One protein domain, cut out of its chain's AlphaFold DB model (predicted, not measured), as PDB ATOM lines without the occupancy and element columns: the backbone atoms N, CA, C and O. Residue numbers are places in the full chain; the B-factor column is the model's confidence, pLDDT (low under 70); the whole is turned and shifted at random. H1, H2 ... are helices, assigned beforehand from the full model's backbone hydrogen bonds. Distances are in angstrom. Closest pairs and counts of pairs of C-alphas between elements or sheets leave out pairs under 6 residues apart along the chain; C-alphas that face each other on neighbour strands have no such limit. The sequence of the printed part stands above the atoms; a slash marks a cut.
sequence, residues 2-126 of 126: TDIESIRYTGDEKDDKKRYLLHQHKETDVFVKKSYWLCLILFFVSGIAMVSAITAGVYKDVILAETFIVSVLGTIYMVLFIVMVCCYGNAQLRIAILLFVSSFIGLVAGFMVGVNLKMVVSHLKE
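This is residues 2 to 126 of the 126 residues of an uncharacterized protein of Legionellales bacterium (UniProt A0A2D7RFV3). One very long helix, H1, sends residues 2 to 24 out as a free arm, while its later part packs on a helical hairpin of H2 and H3, making a loose up-and-down bundle. The printed part has 125 residues with three named helices and no named strand; the class is all helix. It is extended, with a radius of gyration of the C-alphas of 23.6 A and spans of 88 by 33 by 20 A.

H1, residues 2 to 55, touches H3, residues 91 to 124, with residues 29 to 46 alone; the closest C-alphas, of Tyr 36 and Leu 98, are 6.5 A apart. They run the same way at a tilt of 35.3 degrees, only just steep. H2, residues 63 to 86, touches H3 with residues 73 to 84 alone, closest at the C-alphas of Met 84 and Ile 97, 6.9 A, opposite ways at a shallow tilt of 18 degrees. H1 and H2 are close but not clearly touching: the closest C-alphas, of Ile 54 and Glu 66, are 7.6 A apart. Every O i to N i+4 pair is within hydrogen-bond range in H1, 19 of 20 in H2 and 29 of 30 in H3.

H1 begins at C-alpha 2 (35.422, 82.558, -6.602) and is 78.6 A long; H2 is 34.1 A; H3 is 49.3 A and ends at C-alpha 124 (2.666, 10.485, -34.575).

The C-alphas of Thr 2 and Glu 126, the two farthest apart, are 88.6 A apart. The printed part has no cut and no long link. Among the residues with pLDDT under 70 are 2 to 14, 19 to 28 and 57 to 66.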
ATOM      1  N   THR A   2      36.264  83.397  -5.724       58.00
ATOM      2  CA  THR A   2      35.422  82.558  -6.602       58.00
ATOM      3  C   THR A   2      36.064  81.242  -7.085       58.00
ATOM      4  O   THR A   2      35.352  80.270  -7.317       58.00
ATOM      5  N   ASP A   3      37.397  81.156  -7.182       56.31
ATOM      6  CA  ASP A   3      38.083  79.941  -7.669       56.31
ATOM      7  C   ASP A   3      38.099  78.770  -6.675       56.31
ATOM      8  O   ASP A   3      38.000  77.613  -7.077       56.31
ATOM      9  N   ILE A   4      38.188  79.043  -5.368       58.97
ATOM     10  CA  ILE A   4      38.242  77.982  -4.344       58.97
ATOM     11  C   ILE A   4      36.887  77.273  -4.215       58.97
ATOM     12  O   ILE A   4      36.841  76.064  -3.982       58.97
ATOM     13  N   GLU A   5      35.790  78.005  -4.406       57.78
ATOM     14  CA  GLU A   5      34.441  77.443  -4.375       57.78
ATOM     15  C   GLU A   5      34.178  76.597  -5.631       57.78
ATOM     16  O   GLU A   5      33.778  75.445  -5.514       57.78
ATOM     17  N   SER A   6      34.563  77.072  -6.821       55.22
ATOM     18  CA  SER A   6      34.490  76.293  -8.071       55.22
ATOM     19  C   SER A   6      35.262  74.961  -8.002       55.22
ATOM     20  O   SER A   6      34.726  73.907  -8.356       55.22
ATOM     21  N   ILE A   7      36.491  74.956  -7.466       58.47
ATOM     22  CA  ILE A   7      37.292  73.726  -7.317       58.47
ATOM     23  C   ILE A   7      36.654  72.755  -6.311       58.47
ATOM     24  O   ILE A   7      36.665  71.545  -6.544       58.47
ATOM     25  N   ARG A   8      36.065  73.263  -5.219       56.62
ATOM     26  CA  ARG A   8      35.396  72.430  -4.208       56.62
ATOM     27  C   ARG A   8      34.135  71.765  -4.769       56.62
ATOM     28  O   ARG A   8      33.966  70.568  -4.568       56.62
ATOM     29  N   TYR A   9      33.316  72.494  -5.528       56.50
ATOM     30  CA  TYR A   9      32.107  71.951  -6.164       56.50
ATOM     31  C   TYR A   9      32.444  70.926  -7.261       56.50
ATOM     32  O   TYR A   9      31.801  69.886  -7.361       56.50
ATOM     33  N   THR A  10      33.510  71.159  -8.033       59.88
ATOM     34  CA  THR A  10      33.959  70.207  -9.065       59.88
ATOM     35  C   THR A  10      34.575  68.932  -8.461       59.88
ATOM     36  O   THR A  10      34.549  67.871  -9.088       59.88
ATOM     37  N   GLY A  11      35.166  69.024  -7.263       61.06
ATOM     38  CA  GLY A  11      35.687  67.882  -6.506       61.06
ATOM     39  C   GLY A  11      34.576  67.023  -5.904       61.06
ATOM     40  O   GLY A  11      34.577  65.813  -6.112       61.06
ATOM     41  N   ASP A  12      33.598  67.663  -5.259       63.09
ATOM     42  CA  ASP A  12      32.435  67.015  -4.638       63.09
ATOM     43  C   ASP A  12      31.589  66.258  -5.681       63.09
ATOM     44  O   ASP A  12      31.325  65.070  -5.523       63.09
ATOM     45  N   GLU A  13      31.318  66.869  -6.845       64.19
ATOM     46  CA  GLU A  13      30.572  66.221  -7.938       64.19
ATOM     47  C   GLU A  13      31.327  65.021  -8.549       64.19
ATOM     48  O   GLU A  13      30.736  63.992  -8.900       64.19
ATOM     49  N   LYS A  14      32.661  65.113  -8.664       65.56
ATOM     50  CA  LYS A  14      33.494  63.993  -9.130       65.56
ATOM     51  C   LYS A  14      33.527  62.858  -8.114       65.56
ATOM     52  O   LYS A  14      33.477  61.698  -8.528       65.56
ATOM     53  N   ASP A  15      33.609  63.171  -6.827       70.25
ATOM     54  CA  ASP A  15      33.617  62.181  -5.753       70.25
ATOM     55  C   ASP A  15      32.244  61.519  -5.575       70.25
ATOM     56  O   ASP A  15      32.185  60.297  -5.424       70.25
ATOM     57  N   ASP A  16      31.145  62.260  -5.720       71.75
ATOM     58  CA  ASP A  16      29.783  61.719  -5.715       71.75
ATOM     59  C   ASP A  16      29.519  60.814  -6.916       71.75
ATOM     60  O   ASP A  16      29.027  59.693  -6.757       71.75
ATOM     61  N   LYS A  17      29.937  61.222  -8.120       73.44
ATOM     62  CA  LYS A  17      29.857  60.361  -9.308       73.44
ATOM     63  C   LYS A  17      30.677  59.084  -9.124       73.44
ATOM     64  O   LYS A  17      30.231  57.999  -9.495       73.44
ATOM     65  N   LYS A  18      31.865  59.184  -8.523       72.69
ATOM     66  CA  LYS A  18      32.728  58.029  -8.246       72.69
ATOM     67  C   LYS A  18      32.101  57.098  -7.208       72.69
ATOM     68  O   LYS A  18      32.128  55.887  -7.410       72.69
ATOM     69  N   ARG A  19      31.490  57.639  -6.148       69.94
ATOM     70  CA  ARG A  19      30.740  56.882  -5.130       69.94
ATOM     71  C   ARG A  19      29.504  56.204  -5.711       69.94
ATOM     72  O   ARG A  19      29.274  55.038  -5.405       69.94
ATOM     73  N   TYR A  20      28.764  56.883  -6.582       68.88
ATOM     74  CA  TYR A  20      27.599  56.327  -7.269       68.88
ATOM     75  C   TYR A  20      27.979  55.148  -8.176       68.88
ATOM     76  O   TYR A  20      27.377  54.078  -8.094       68.88
ATOM     77  N   LEU A  21      29.040  55.302  -8.976       69.81
ATOM     78  CA  LEU A  21      29.578  54.214  -9.798       69.81
ATOM     79  C   LEU A  21      30.076  53.049  -8.931       69.81
ATOM     80  O   LEU A  21      29.802  51.892  -9.242       69.81
ATOM     81  N   LEU A  22      30.752  53.334  -7.812       64.44
ATOM     82  CA  LEU A  22      31.200  52.304  -6.871       64.44
ATOM     83  C   LEU A  22      30.020  51.536  -6.258       64.44
ATOM     84  O   LEU A  22      30.094  50.316  -6.114       64.44
ATOM     85  N   HIS A  23      28.937  52.234  -5.908       61.72
ATOM     86  CA  HIS A  23      27.710  51.631  -5.386       61.72
ATOM     87  C   HIS A  23      27.037  50.726  -6.422       61.72
ATOM     88  O   HIS A  23      26.726  49.580  -6.093       61.72
ATOM     89  N   GLN A  24      26.914  51.178  -7.675       64.25
ATOM     90  CA  GLN A  24      26.407  50.336  -8.762       64.25
ATOM     91  C   GLN A  24      27.272  49.090  -8.982       64.25
ATOM     92  O   GLN A  24      26.739  47.985  -9.100       64.25
ATOM     93  N   HIS A  25      28.601  49.227  -8.988       63.69
ATOM     94  CA  HIS A  25      29.506  48.080  -9.107       63.69
ATOM     95  C   HIS A  25      29.301  47.074  -7.972       63.69
ATOM     96  O   HIS A  25      29.245  45.872  -8.222       63.69
ATOM     97  N   LYS A  26      29.101  47.559  -6.743       66.19
ATOM     98  CA  LYS A  26      28.926  46.716  -5.558       66.19
ATOM     99  C   LYS A  26      27.624  45.910  -5.589       66.19
ATOM    100  O   LYS A  26      27.639  44.733  -5.233       66.19
ATOM    101  N   GLU A  27      26.514  46.500  -6.031       68.88
ATOM    102  CA  GLU A  27      25.259  45.756  -6.241       68.88
ATOM    103  C   GLU A  27      25.388  44.737  -7.377       68.88
ATOM    104  O   GLU A  27      24.963  43.585  -7.236       68.88
ATOM    105  N   THR A  28      26.051  45.130  -8.467       69.75
ATOM    106  CA  THR A  28      26.307  44.246  -9.609       69.75
ATOM    107  C   THR A  28      27.155  43.044  -9.187       69.75
ATOM    108  O   THR A  28      26.827  41.913  -9.529       69.75
ATOM    109  N   ASP A  29      28.183  43.240  -8.360       72.88
ATOM    110  CA  ASP A  29      29.044  42.162  -7.860       72.88
ATOM    111  C   ASP A  29      28.291  41.141  -6.996       72.88
ATOM    112  O   ASP A  29      28.523  39.931  -7.110       72.88
ATOM    113  N   VAL A  30      27.363  41.592  -6.142       77.81
ATOM    114  CA  VAL A  30      26.547  40.692  -5.307       77.81
ATOM    115  C   VAL A  30      25.594  39.868  -6.171       77.81
ATOM    116  O   VAL A  30      25.482  38.651  -5.979       77.81
ATOM    117  N   PHE A  31      24.946  40.505  -7.149       79.38
ATOM    118  CA  PHE A  31      24.071  39.818  -8.095       79.38
ATOM    119  C   PHE A  31      24.846  38.803  -8.939       79.38
ATOM    120  O   PHE A  31      24.447  37.642  -9.041       79.38
ATOM    121  N   VAL A  32      26.004  39.199  -9.470       80.31
ATOM    122  CA  VAL A  32      26.888  38.341 -10.268       80.31
ATOM    123  C   VAL A  32      27.381  37.158  -9.451       80.31
ATOM    124  O   VAL A  32      27.392  36.039  -9.955       80.31
ATOM    125  N   LYS A  33      27.730  37.347  -8.175       79.31
ATOM    126  CA  LYS A  33      28.160  36.245  -7.306       79.31
ATOM    127  C   LYS A  33      27.038  35.231  -7.058       79.31
ATOM    128  O   LYS A  33      27.303  34.030  -7.088       79.31
ATOM    129  N   LYS A  34      25.796  35.685  -6.849       83.25
ATOM    130  CA  LYS A  34      24.633  34.785  -6.727       83.25
ATOM    131  C   LYS A  34      24.309  34.080  -8.043       83.25
ATOM    132  O   LYS A  34      24.111  32.868  -8.047       83.25
ATOM    133  N   SER A  35      24.300  34.822  -9.147       81.50
ATOM    134  CA  SER A  35      24.035  34.286 -10.484       81.50
ATOM    135  C   SER A  35      25.103  33.275 -10.908       81.50
ATOM    136  O   SER A  35      24.777  32.224 -11.450       81.50
ATOM    137  N   TYR A  36      26.370  33.513 -10.547       82.50
ATOM    138  CA  TYR A  36      27.459  32.555 -10.732       82.50
ATOM    139  C   TYR A  36      27.174  31.222 -10.049       82.50
ATOM    140  O   TYR A  36      27.334  30.170 -10.657       82.50
ATOM    141  N   TRP A  37      26.697  31.268  -8.806       82.31
ATOM    142  CA  TRP A  37      26.367  30.066  -8.049       82.31
ATOM    143  C   TRP A  37      25.199  29.291  -8.675       82.31
ATOM    144  O   TRP A  37      25.283  28.075  -8.829       82.31
ATOM    145  N   LEU A  38      24.149  29.994  -9.120       83.56
ATOM    146  CA  LEU A  38      23.045  29.370  -9.858       83.56
ATOM    147  C   LEU A  38      23.508  28.754 -11.179       83.56
ATOM    148  O   LEU A  38      23.127  27.633 -11.498       83.56
ATOM    149  N   CYS A  39      24.348  29.457 -11.935       82.94
ATOM    150  CA  CYS A  39      24.852  28.961 -13.209       82.94
ATOM    151  C   CYS A  39      25.741  27.726 -13.021       82.94
ATOM    152  O   CYS A  39      25.664  26.797 -13.814       82.94
ATOM    153  N   LEU A  40      26.518  27.671 -11.937       83.06
ATOM    154  CA  LEU A  40      27.328  26.506 -11.582       83.06
ATOM    155  C   LEU A  40      26.447  25.289 -11.250       83.06
ATOM    156  O   LEU A  40      26.719  24.190 -11.730       83.06
ATOM    157  N   ILE A  41      25.346  25.483 -10.514       87.00
ATOM    158  CA  ILE A  41      24.356  24.418 -10.270       87.00
ATOM    159  C   ILE A  41      23.726  23.951 -11.585       87.00
ATOM    160  O   ILE A  41      23.682  22.752 -11.848       87.00
ATOM    161  N   LEU A  42      23.260  24.881 -12.423       84.75
ATOM    162  CA  LEU A  42      22.642  24.555 -13.712       84.75
ATOM    163  C   LEU A  42      23.609  23.832 -14.644       84.75
ATOM    164  O   LEU A  42      23.203  22.902 -15.338       84.75
ATOM    165  N   PHE A  43      24.883  24.227 -14.625       85.06
ATOM    166  CA  PHE A  43      25.941  23.532 -15.334       85.06
ATOM    167  C   PHE A  43      25.979  22.079 -14.864       85.06
ATOM    168  O   PHE A  43      25.691  21.203 -15.670       85.06
ATOM    169  N   PHE A  44      26.174  21.809 -13.569       86.00
ATOM    170  CA  PHE A  44      26.193  20.439 -13.034       86.00
ATOM    171  C   PHE A  44      24.945  19.619 -13.383       86.00
ATOM    172  O   PHE A  44      25.069  18.478 -13.826       86.00
ATOM    173  N   VAL A  45      23.751  20.197 -13.232       87.25
ATOM    174  CA  VAL A  45      22.487  19.530 -13.586       87.25
ATOM    175  C   VAL A  45      22.459  19.176 -15.075       87.25
ATOM    176  O   VAL A  45      22.118  18.049 -15.430       87.25
ATOM    177  N   SER A  46      22.878  20.095 -15.949       83.06
ATOM    178  CA  SER A  46      23.001  19.851 -17.390       83.06
ATOM    179  C   SER A  46      24.035  18.769 -17.714       83.06
ATOM    180  O   SER A  46      23.797  17.968 -18.615       83.06
ATOM    181  N   GLY A  47      25.145  18.706 -16.979       83.50
ATOM    182  CA  GLY A  47      26.167  17.672 -17.151       83.50
ATOM    183  C   GLY A  47      25.635  16.287 -16.802       83.50
ATOM    184  O   GLY A  47      25.791  15.349 -17.579       83.50
ATOM    185  N   ILE A  48      24.925  16.167 -15.675       87.25
ATOM    186  CA  ILE A  48      24.264  14.917 -15.273       87.25
ATOM    187  C   ILE A  48      23.208  14.518 -16.309       87.25
ATOM    188  O   ILE A  48      23.167  13.360 -16.718       87.25
ATOM    189  N   ALA A  49      22.395  15.471 -16.777       83.94
ATOM    190  CA  ALA A  49      21.395  15.226 -17.812       83.94
ATOM    191  C   ALA A  49      22.039  14.729 -19.119       83.94
ATOM    192  O   ALA A  49      21.583  13.739 -19.689       83.94
ATOM    193  N   MET A  50      23.140  15.348 -19.550       78.50
ATOM    194  CA  MET A  50      23.890  14.927 -20.735       78.50
ATOM    195  C   MET A  50      24.426  13.502 -20.580       78.50
ATOM    196  O   MET A  50      24.190  12.674 -21.458       78.50
ATOM    197  N   VAL A  51      25.078  13.187 -19.454       82.88
ATOM    198  CA  VAL A  51      25.569  11.829 -19.173       82.88
ATOM    199  C   VAL A  51      24.411  10.839 -19.190       82.88
ATOM    200  O   VAL A  51      24.494   9.847 -19.900       82.88
ATOM    201  N   SER A  52      23.309  11.139 -18.496       82.75
ATOM    202  CA  SER A  52      22.139  10.256 -18.440       82.75
ATOM    203  C   SER A  52      21.528   9.980 -19.815       82.75
ATOM    204  O   SER A  52      21.142   8.847 -20.090       82.75
ATOM    205  N   ALA A  53      21.495  10.974 -20.706       76.31
ATOM    206  CA  ALA A  53      20.991  10.801 -22.062       76.31
ATOM    207  C   ALA A  53      21.912   9.919 -22.917       76.31
ATOM    208  O   ALA A  53      21.423   9.146 -23.744       76.31
ATOM    209  N   ILE A  54      23.228   9.999 -22.689       75.06
ATOM    210  CA  ILE A  54      24.210   9.115 -23.324       75.06
ATOM    211  C   ILE A  54      24.033   7.684 -22.801       75.06
ATOM    212  O   ILE A  54      23.905   6.763 -23.604       75.06
ATOM    213  N   THR A  55      23.959   7.471 -21.479       77.81
ATOM    214  CA  THR A  55      23.804   6.120 -20.902       77.81
ATOM    215  C   THR A  55      22.474   5.471 -21.265       77.81
ATOM    216  O   THR A  55      22.425   4.262 -21.475       77.81
ATOM    217  N   ALA A  56      21.401   6.258 -21.359       77.44
ATOM    218  CA  ALA A  56      20.095   5.784 -21.804       77.44
ATOM    219  C   ALA A  56      20.053   5.468 -23.311       77.44
ATOM    220  O   ALA A  56      19.093   4.857 -23.775       77.44
ATOM    221  N   GLY A  57      21.079   5.850 -24.081       68.62
ATOM    222  CA  GLY A  57      21.153   5.573 -25.513       68.62
ATOM    223  C   GLY A  57      20.075   6.288 -26.327       68.62
ATOM    224  O   GLY A  57      19.694   5.786 -27.379       68.62
ATOM    225  N   VAL A  58      19.593   7.450 -25.865       67.56
ATOM    226  CA  VAL A  58      18.493   8.216 -26.498       67.56
ATOM    227  C   VAL A  58      18.786   8.546 -27.968       67.56
ATOM    228  O   VAL A  58      17.874   8.695 -28.774       67.56
ATOM    229  N   TYR A  59      20.066   8.643 -28.329       63.53
ATOM    230  CA  TYR A  59      20.520   9.010 -29.669       63.53
ATOM    231  C   TYR A  59      21.017   7.831 -30.510       63.53
ATOM    232  O   TYR A  59      21.535   8.064 -31.600       63.53
ATOM    233  N   LYS A  60      20.828   6.582 -30.056       61.91
ATOM    234  CA  LYS A  60      21.318   5.388 -30.764       61.91
ATOM    235  C   LYS A  60      20.783   5.260 -32.189       61.91
ATOM    236  O   LYS A  60      21.514   4.822 -33.073       61.91
ATOM    237  N   ASP A  61      19.546   5.689 -32.427       58.44
ATOM    238  CA  ASP A  61      18.928   5.656 -33.759       58.44
ATOM    239  C   ASP A  61      19.494   6.722 -34.716       58.44
ATOM    240  O   ASP A  61      19.268   6.676 -35.925       58.44
ATOM    241  N   VAL A  62      20.274   7.681 -34.202       62.69
ATOM    242  CA  VAL A  62      20.897   8.756 -34.980       62.69
ATOM    243  C   VAL A  62      22.384   8.842 -34.621       62.69
ATOM    244  O   VAL A  62      22.826   9.764 -33.940       62.69
ATOM    245  N   ILE A  63      23.178   7.897 -35.138       59.22
ATOM    246  CA  ILE A  63      24.639   7.758 -34.914       59.22
ATOM    247  C   ILE A  63      25.400   9.090 -35.069       59.22
ATOM    248  O   ILE A  63      26.352   9.382 -34.337       59.22
ATOM    249  N   LEU A  64      24.963   9.936 -36.006       64.94
ATOM    250  CA  LEU A  64      25.557  11.251 -36.231       64.94
ATOM    251  C   LEU A  64      25.318  12.206 -35.046       64.94
ATOM    252  O   LEU A  64      26.232  12.916 -34.640       64.94
ATOM    253  N   ALA A  65      24.119  12.201 -34.456       66.56
ATOM    254  CA  ALA A  65      23.788  13.036 -33.302       66.56
ATOM    255  C   ALA A  65      24.530  12.577 -32.040       66.56
ATOM    256  O   ALA A  65      25.043  13.416 -31.302       66.56
ATOM    257  N   GLU A  66      24.658  11.265 -31.829       67.75
ATOM    258  CA  GLU A  66      25.412  10.703 -30.701       67.75
ATOM    259  C   GLU A  66      26.887  11.134 -30.741       67.75
ATOM    260  O   GLU A  66      27.420  11.657 -29.759       67.75
ATOM    261  N   THR A  67      27.524  11.021 -31.911       71.81
ATOM    262  CA  THR A  67      28.935  11.394 -32.097       71.81
ATOM    263  C   THR A  67      29.158  12.896 -31.893       71.81
ATOM    264  O   THR A  67      30.124  13.298 -31.241       71.81
ATOM    265  N   PHE A  68      28.256  13.742 -32.400       76.00
ATOM    266  CA  PHE A  68      28.330  15.194 -32.204       76.00
ATOM    267  C   PHE A  68      28.149  15.592 -30.735       76.00
ATOM    268  O   PHE A  68      28.908  16.419 -30.228       76.00
ATOM    269  N   ILE A  69      27.181  14.996 -30.034       74.00
ATOM    270  CA  ILE A  69      26.944  15.283 -28.615       74.00
ATOM    271  C   ILE A  69      28.162  14.870 -27.781       74.00
ATOM    272  O   ILE A  69      28.682  15.673 -27.010       74.00
ATOM    273  N   VAL A  70      28.670  13.651 -27.955       74.81
ATOM    274  CA  VAL A  70      29.779  13.156 -27.128       74.81
ATOM    275  C   VAL A  70      31.091  13.865 -27.464       74.81
ATOM    276  O   VAL A  70      31.783  14.342 -26.566       74.81
ATOM    277  N   SER A  71      31.439  13.975 -28.748       79.00
ATOM    278  CA  SER A  71      32.746  14.497 -29.155       79.00
ATOM    279  C   SER A  71      32.817  16.019 -29.106       79.00
ATOM    280  O   SER A  71      33.837  16.561 -28.685       79.00
ATOM    281  N   VAL A  72      31.779  16.728 -29.556       80.56
ATOM    282  CA  VAL A  72      31.818  18.195 -29.673       80.56
ATOM    283  C   VAL A  72      31.261  18.841 -28.414       80.56
ATOM    284  O   VAL A  72      31.937  19.668 -27.804       80.56
ATOM    285  N   LEU A  73      30.061  18.448 -27.969       80.50
ATOM    286  CA  LEU A  73      29.496  19.053 -26.759       80.50
ATOM    287  C   LEU A  73      30.279  18.636 -25.515       80.50
ATOM    288  O   LEU A  73      30.553  19.496 -24.684       80.50
ATOM    289  N   GLY A  74      30.715  17.377 -25.417       80.69
ATOM    290  CA  GLY A  74      31.528  16.905 -24.291       80.69
ATOM    291  C   GLY A  74      32.874  17.630 -24.154       80.69
ATOM    292  O   GLY A  74      33.253  18.029 -23.050       80.69
ATOM    293  N   THR A  75      33.584  17.869 -25.262       85.25
ATOM    294  CA  THR A  75      34.871  18.591 -25.228       85.25
ATOM    295  C   THR A  75      34.691  20.062 -24.874       85.25
ATOM    296  O   THR A  75      35.401  20.564 -24.003       85.25
ATOM    297  N   ILE A  76      33.707  20.743 -25.470       85.38
ATOM    298  CA  ILE A  76      33.393  22.136 -25.123       85.38
ATOM    299  C   ILE A  76      32.990  22.235 -23.650       85.38
ATOM    300  O   ILE A  76      33.440  23.139 -22.952       85.38
ATOM    301  N   TYR A  77      32.208  21.282 -23.148       85.25
ATOM    302  CA  TYR A  77      31.786  21.246 -21.753       85.25
ATOM    303  C   TYR A  77      32.984  21.125 -20.790       85.25
ATOM    304  O   TYR A  77      33.063  21.865 -19.809       85.25
ATOM    305  N   MET A  78      33.977  20.285 -21.104       84.50
ATOM    306  CA  MET A  78      35.227  20.203 -20.331       84.50
ATOM    307  C   MET A  78      36.035  21.505 -20.369       84.50
ATOM    308  O   MET A  78      36.526  21.962 -19.334       84.50
ATOM    309  N   VAL A  79      36.145  22.142 -21.538       87.44
ATOM    310  CA  VAL A  79      36.829  23.438 -21.670       87.44
ATOM    311  C   VAL A  79      36.127  24.505 -20.830       87.44
ATOM    312  O   VAL A  79      36.786  25.241 -20.095       87.44
ATOM    313  N   LEU A  80      34.794  24.561 -20.878       85.31
ATOM    314  CA  LEU A  80      33.998  25.493 -20.082       85.31
ATOM    315  C   LEU A  80      34.224  25.296 -18.586       85.31
ATOM    316  O   LEU A  80      34.391  26.283 -17.875       85.31
ATOM    317  N   PHE A  81      34.290  24.049 -18.120       85.31
ATOM    318  CA  PHE A  81      34.578  23.746 -16.722       85.31
ATOM    319  C   PHE A  81      35.948  24.292 -16.290       85.31
ATOM    320  O   PHE A  81      36.045  24.986 -15.277       85.31
ATOM    321  N   ILE A  82      36.992  24.067 -17.094       84.94
ATOM    322  CA  ILE A  82      38.345  24.582 -16.822       84.94
ATOM    323  C   ILE A  82      38.344  26.113 -16.788       84.94
ATOM    324  O   ILE A  82      38.882  26.714 -15.859       84.94
ATOM    325  N   VAL A  83      37.703  26.758 -17.764       82.69
ATOM    326  CA  VAL A  83      37.599  28.223 -17.825       82.69
ATOM    327  C   VAL A  83      36.864  28.766 -16.599       82.69
ATOM    328  O   VAL A  83      37.297  29.763 -16.020       82.69
ATOM    329  N   MET A  84      35.803  28.090 -16.151       80.44
ATOM    330  CA  MET A  84      35.029  28.483 -14.973       80.44
ATOM    331  C   MET A  84      35.867  28.456 -13.687       80.44
ATOM    332  O   MET A  84      35.721  29.355 -12.855       80.44
ATOM    333  N   VAL A  85      36.752  27.460 -13.547       80.81
ATOM    334  CA  VAL A  85      37.673  27.313 -12.408       80.81
ATOM    335  C   VAL A  85      38.811  28.333 -12.488       80.81
ATOM    336  O   VAL A  85      39.046  29.071 -11.531       80.81
ATOM    337  N   CYS A  86      39.484  28.438 -13.637       81.50
ATOM    338  CA  CYS A  86      40.635  29.328 -13.827       81.50
ATOM    339  C   CYS A  86      40.270  30.812 -13.693       81.50
ATOM    340  O   CYS A  86      41.067  31.619 -13.219       81.50
ATOM    341  N   CYS A  87      39.057  31.188 -14.088       75.44
ATOM    342  CA  CYS A  87      38.643  32.587 -14.138       75.44
ATOM    343  C   CYS A  87      37.830  33.032 -12.918       75.44
ATOM    344  O   CYS A  87      37.278  34.136 -12.909       75.44
ATOM    345  N   TYR A  88      37.777  32.212 -11.863       69.62
ATOM    346  CA  TYR A  88      37.050  32.547 -10.644       69.62
ATOM    347  C   TYR A  88      37.571  33.833  -9.980       69.62
ATOM    348  O   TYR A  88      36.808  34.487  -9.284       69.62
ATOM    349  N   GLY A  89      38.819  34.255 -10.188       67.88
ATOM    350  CA  GLY A  89      39.392  35.420  -9.499       67.88
ATOM    351  C   GLY A  89      38.866  36.799  -9.933       67.88
ATOM    352  O   GLY A  89      38.867  37.720  -9.121       67.88
ATOM    353  N   ASN A  90      38.386  36.960 -11.172       76.44
ATOM    354  CA  ASN A  90      38.112  38.280 -11.762       76.44
ATOM    355  C   ASN A  90      36.610  38.543 -11.960       76.44
ATOM    356  O   ASN A  90      35.953  37.851 -12.735       76.44
ATOM    357  N   ALA A  91      36.068  39.588 -11.320       67.38
ATOM    358  CA  ALA A  91      34.637  39.918 -11.360       67.38
ATOM    359  C   ALA A  91      34.103  40.192 -12.779       67.38
ATOM    360  O   ALA A  91      33.068  39.648 -13.160       67.38
ATOM    361  N   GLN A  92      34.839  40.951 -13.600       70.19
ATOM    362  CA  GLN A  92      34.444  41.214 -14.991       70.19
ATOM    363  C   GLN A  92      34.456  39.940 -15.850       70.19
ATOM    364  O   GLN A  92      33.543  39.715 -16.644       70.19
ATOM    365  N   LEU A  93      35.445  39.060 -15.647       75.25
ATOM    366  CA  LEU A  93      35.536  37.797 -16.384       75.25
ATOM    367  C   LEU A  93      34.415  36.825 -16.000       75.25
ATOM    368  O   LEU A  93      33.905  36.112 -16.861       75.25
ATOM    369  N   ARG A  94      33.983  36.826 -14.730       75.69
ATOM    370  CA  ARG A  94      32.845  36.012 -14.272       75.69
ATOM    371  C   ARG A  94      31.575  36.319 -15.060       75.69
ATOM    372  O   ARG A  94      30.864  35.387 -15.409       75.69
ATOM    373  N   ILE A  95      31.302  37.587 -15.371       78.56
ATOM    374  CA  ILE A  95      30.102  37.990 -16.126       78.56
ATOM    375  C   ILE A  95      30.158  37.449 -17.557       78.56
ATOM    376  O   ILE A  95      29.198  36.836 -18.023       78.56
ATOM    377  N   ALA A  96      31.291  37.631 -18.239       81.81
ATOM    378  CA  ALA A  96      31.475  37.137 -19.602       81.81
ATOM    379  C   ALA A  96      31.335  35.607 -19.673       81.81
ATOM    380  O   ALA A  96      30.635  35.081 -20.538       81.81
ATOM    381  N   ILE A  97      31.933  34.894 -18.715       80.75
ATOM    382  CA  ILE A  97      31.844  33.434 -18.626       80.75
ATOM    383  C   ILE A  97      30.421  32.988 -18.313       80.75
ATOM    384  O   ILE A  97      29.956  32.023 -18.905       80.75
ATOM    385  N   LEU A  98      29.701  33.694 -17.441       81.06
ATOM    386  CA  LEU A  98      28.301  33.390 -17.149       81.06
ATOM    387  C   LEU A  98      27.417  33.474 -18.389       81.06
ATOM    388  O   LEU A  98      26.623  32.568 -18.640       81.06
ATOM    389  N   LEU A  99      27.563  34.537 -19.181       83.06
ATOM    390  CA  LEU A  99      26.816  34.703 -20.427       83.06
ATOM    391  C   LEU A  99      27.177  33.625 -21.448       83.06
ATOM    392  O   LEU A  99      26.293  33.071 -22.098       83.06
ATOM    393  N   PHE A 100      28.458  33.280 -21.553       84.75
ATOM    394  CA  PHE A 100      28.923  32.259 -22.484       84.75
ATOM    395  C   PHE A 100      28.439  30.853 -22.091       84.75
ATOM    396  O   PHE A 100      27.871  30.138 -22.915       84.75
ATOM    397  N   VAL A 101      28.583  30.481 -20.814       82.44
ATOM    398  CA  VAL A 101      28.138  29.188 -20.271       82.44
ATOM    399  C   VAL A 101      26.620  29.052 -20.351       82.44
ATOM    400  O   VAL A 101      26.130  28.033 -20.829       82.44
ATOM    401  N   SER A 102      25.857  30.069 -19.936       84.12
ATOM    402  CA  SER A 102      24.387  30.023 -20.003       84.12
ATOM    403  C   SER A 102      23.874  29.906 -21.438       84.12
ATOM    404  O   SER A 102      22.958  29.125 -21.695       84.12
ATOM    405  N   SER A 103      24.504  30.608 -22.382       84.75
ATOM    406  CA  SER A 103      24.174  30.518 -23.807       84.75
ATOM    407  C   SER A 103      24.493  29.132 -24.371       84.75
ATOM    408  O   SER A 103      23.686  28.564 -25.103       84.75
ATOM    409  N   PHE A 104      25.629  28.544 -23.984       83.00
ATOM    410  CA  PHE A 104      25.984  27.180 -24.370       83.00
ATOM    411  C   PHE A 104      25.003  26.144 -23.805       83.00
ATOM    412  O   PHE A 104      24.480  25.330 -24.562       83.00
ATOM    413  N   ILE A 105      24.687  26.201 -22.504       83.44
ATOM    414  CA  ILE A 105      23.688  25.316 -21.883       83.44
ATOM    415  C   ILE A 105      22.335  25.468 -22.592       83.44
ATOM    416  O   ILE A 105      21.687  24.467 -22.886       83.44
ATOM    417  N   GLY A 106      21.925  26.698 -22.915       84.25
ATOM    418  CA  GLY A 106      20.695  26.974 -23.658       84.25
ATOM    419  C   GLY A 106      20.679  26.347 -25.053       84.25
ATOM    420  O   GLY A 106      19.677  25.746 -25.437       84.25
ATOM    421  N   LEU A 107      21.793  26.414 -25.789       83.31
ATOM    422  CA  LEU A 107      21.936  25.758 -27.093       83.31
ATOM    423  C   LEU A 107      21.849  24.233 -26.979       83.31
ATOM    424  O   LEU A 107      21.144  23.605 -27.765       83.31
ATOM    425  N   VAL A 108      22.522  23.637 -25.990       78.56
ATOM    426  CA  VAL A 108      22.478  22.187 -25.753       78.56
ATOM    427  C   VAL A 108      21.071  21.742 -25.374       78.56
ATOM    428  O   VAL A 108      20.546  20.806 -25.974       78.56
ATOM    429  N   ALA A 109      20.433  22.430 -24.425       81.50
ATOM    430  CA  ALA A 109      19.068  22.140 -24.003       81.50
ATOM    431  C   ALA A 109      18.079  22.291 -25.169       81.50
ATOM    432  O   ALA A 109      17.245  21.414 -25.387       81.50
ATOM    433  N   GLY A 110      18.211  23.357 -25.962       83.94
ATOM    434  CA  GLY A 110      17.400  23.587 -27.156       83.94
ATOM    435  C   GLY A 110      17.579  22.495 -28.210       83.94
ATOM    436  O   GLY A 110      16.592  21.994 -28.746       83.94
ATOM    437  N   PHE A 111      18.819  22.066 -28.461       81.00
ATOM    438  CA  PHE A 111      19.108  20.951 -29.363       81.00
ATOM    439  C   PHE A 111      18.471  19.647 -28.868       81.00
ATOM    440  O   PHE A 111      17.796  18.961 -29.633       81.00
ATOM    441  N   MET A 112      18.613  19.343 -27.575       77.19
ATOM    442  CA  MET A 112      18.010  18.175 -26.933       77.19
ATOM    443  C   MET A 112      16.491  18.151 -27.113       77.19
ATOM    444  O   MET A 112      15.933  17.166 -27.594       77.19
ATOM    445  N   VAL A 113      15.824  19.258 -26.773       84.06
ATOM    446  CA  VAL A 113      14.373  19.414 -26.929       84.06
ATOM    447  C   VAL A 113      13.971  19.276 -28.396       84.06
ATOM    448  O   VAL A 113      13.016  18.563 -28.686       84.06
ATOM    449  N   GLY A 114      14.711  19.888 -29.323       83.19
ATOM    450  CA  GLY A 114      14.437  19.804 -30.757       83.19
ATOM    451  C   GLY A 114      14.498  18.377 -31.303       83.19
ATOM    452  O   GLY A 114      13.614  17.973 -32.062       83.19
ATOM    453  N   VAL A 115      15.493  17.585 -30.888       77.38
ATOM    454  CA  VAL A 115      15.585  16.170 -31.286       77.38
ATOM    455  C   VAL A 115      14.434  15.357 -30.694       77.38
ATOM    456  O   VAL A 115      13.793  14.604 -31.427       77.38
ATOM    457  N   ASN A 116      14.112  15.559 -29.413       78.38
ATOM    458  CA  ASN A 116      12.994  14.873 -28.760       78.38
ATOM    459  C   ASN A 116      11.652  15.186 -29.443       78.38
ATOM    460  O   ASN A 116      10.855  14.287 -29.697       78.38
ATOM    461  N   LEU A 117      11.419  16.448 -29.814       81.50
ATOM    462  CA  LEU A 117      10.210  16.860 -30.529       81.50
ATOM    463  C   LEU A 117      10.126  16.208 -31.913       81.50
ATOM    464  O   LEU A 117       9.062  15.734 -32.305       81.50
ATOM    465  N   LYS A 118      11.248  16.138 -32.641       76.31
ATOM    466  CA  LYS A 118      11.310  15.471 -33.947       76.31
ATOM    467  C   LYS A 118      10.983  13.980 -33.835       76.31
ATOM    468  O   LYS A 118      10.238  13.484 -34.673       76.31
ATOM    469  N   MET A 119      11.491  13.307 -32.802       74.62
ATOM    470  CA  MET A 119      11.217  11.893 -32.522       74.62
ATOM    471  C   MET A 119       9.731  11.641 -32.212       74.62
ATOM    472  O   MET A 119       9.122  10.732 -32.774       74.62
ATOM    473  N   VAL A 120       9.108  12.482 -31.378       81.50
ATOM    474  CA  VAL A 120       7.667  12.387 -31.073       81.50
ATOM    475  C   VAL A 120       6.819  12.631 -32.322       81.50
ATOM    476  O   VAL A 120       5.867  11.900 -32.581       81.50
ATOM    477  N   VAL A 121       7.177  13.629 -33.133       83.50
ATOM    478  CA  VAL A 121       6.460  13.927 -34.381       83.50
ATOM    479  C   VAL A 121       6.592  12.792 -35.397       83.50
ATOM    480  O   VAL A 121       5.617  12.505 -36.089       83.50
ATOM    481  N   SER A 122       7.749  12.126 -35.496       74.56
ATOM    482  CA  SER A 122       7.881  10.942 -36.356       74.56
ATOM    483  C   SER A 122       7.002   9.783 -35.891       74.56
ATOM    484  O   SER A 122       6.401   9.139 -36.738       74.56
ATOM    485  N   HIS A 123       6.852   9.577 -34.579       72.62
ATOM    486  CA  HIS A 123       5.968   8.541 -34.032       72.62
ATOM    487  C   HIS A 123       4.471   8.832 -34.207       72.62
ATOM    488  O   HIS A 123       3.680   7.901 -34.206       72.62
ATOM    489  N   LEU A 124       4.066  10.099 -34.338       74.00
ATOM    490  CA  LEU A 124       2.666  10.485 -34.575       74.00
ATOM    491  C   LEU A 124       2.256  10.447 -36.053       74.00
ATOM    492  O   LEU A 124       1.074  10.576 -36.363       74.00
ATOM    493  N   LYS A 125       3.229  10.376 -36.968       65.31
ATOM    494  CA  LYS A 125       2.989  10.268 -38.413       65.31
ATOM    495  C   LYS A 125       2.867   8.822 -38.900       65.31
ATOM    496  O   LYS A 125       2.592   8.634 -40.085       65.31
ATOM    497  N   GLU A 126       3.089   7.860 -38.012       49.12
ATOM    498  CA  GLU A 126       2.849   6.428 -38.204       49.12
ATOM    499  C   GLU A 126       1.474   6.055 -37.638       49.12
ATOM    500  O   GLU A 126       0.744   5.310 -38.331       49.12
TER     501      GLU A 126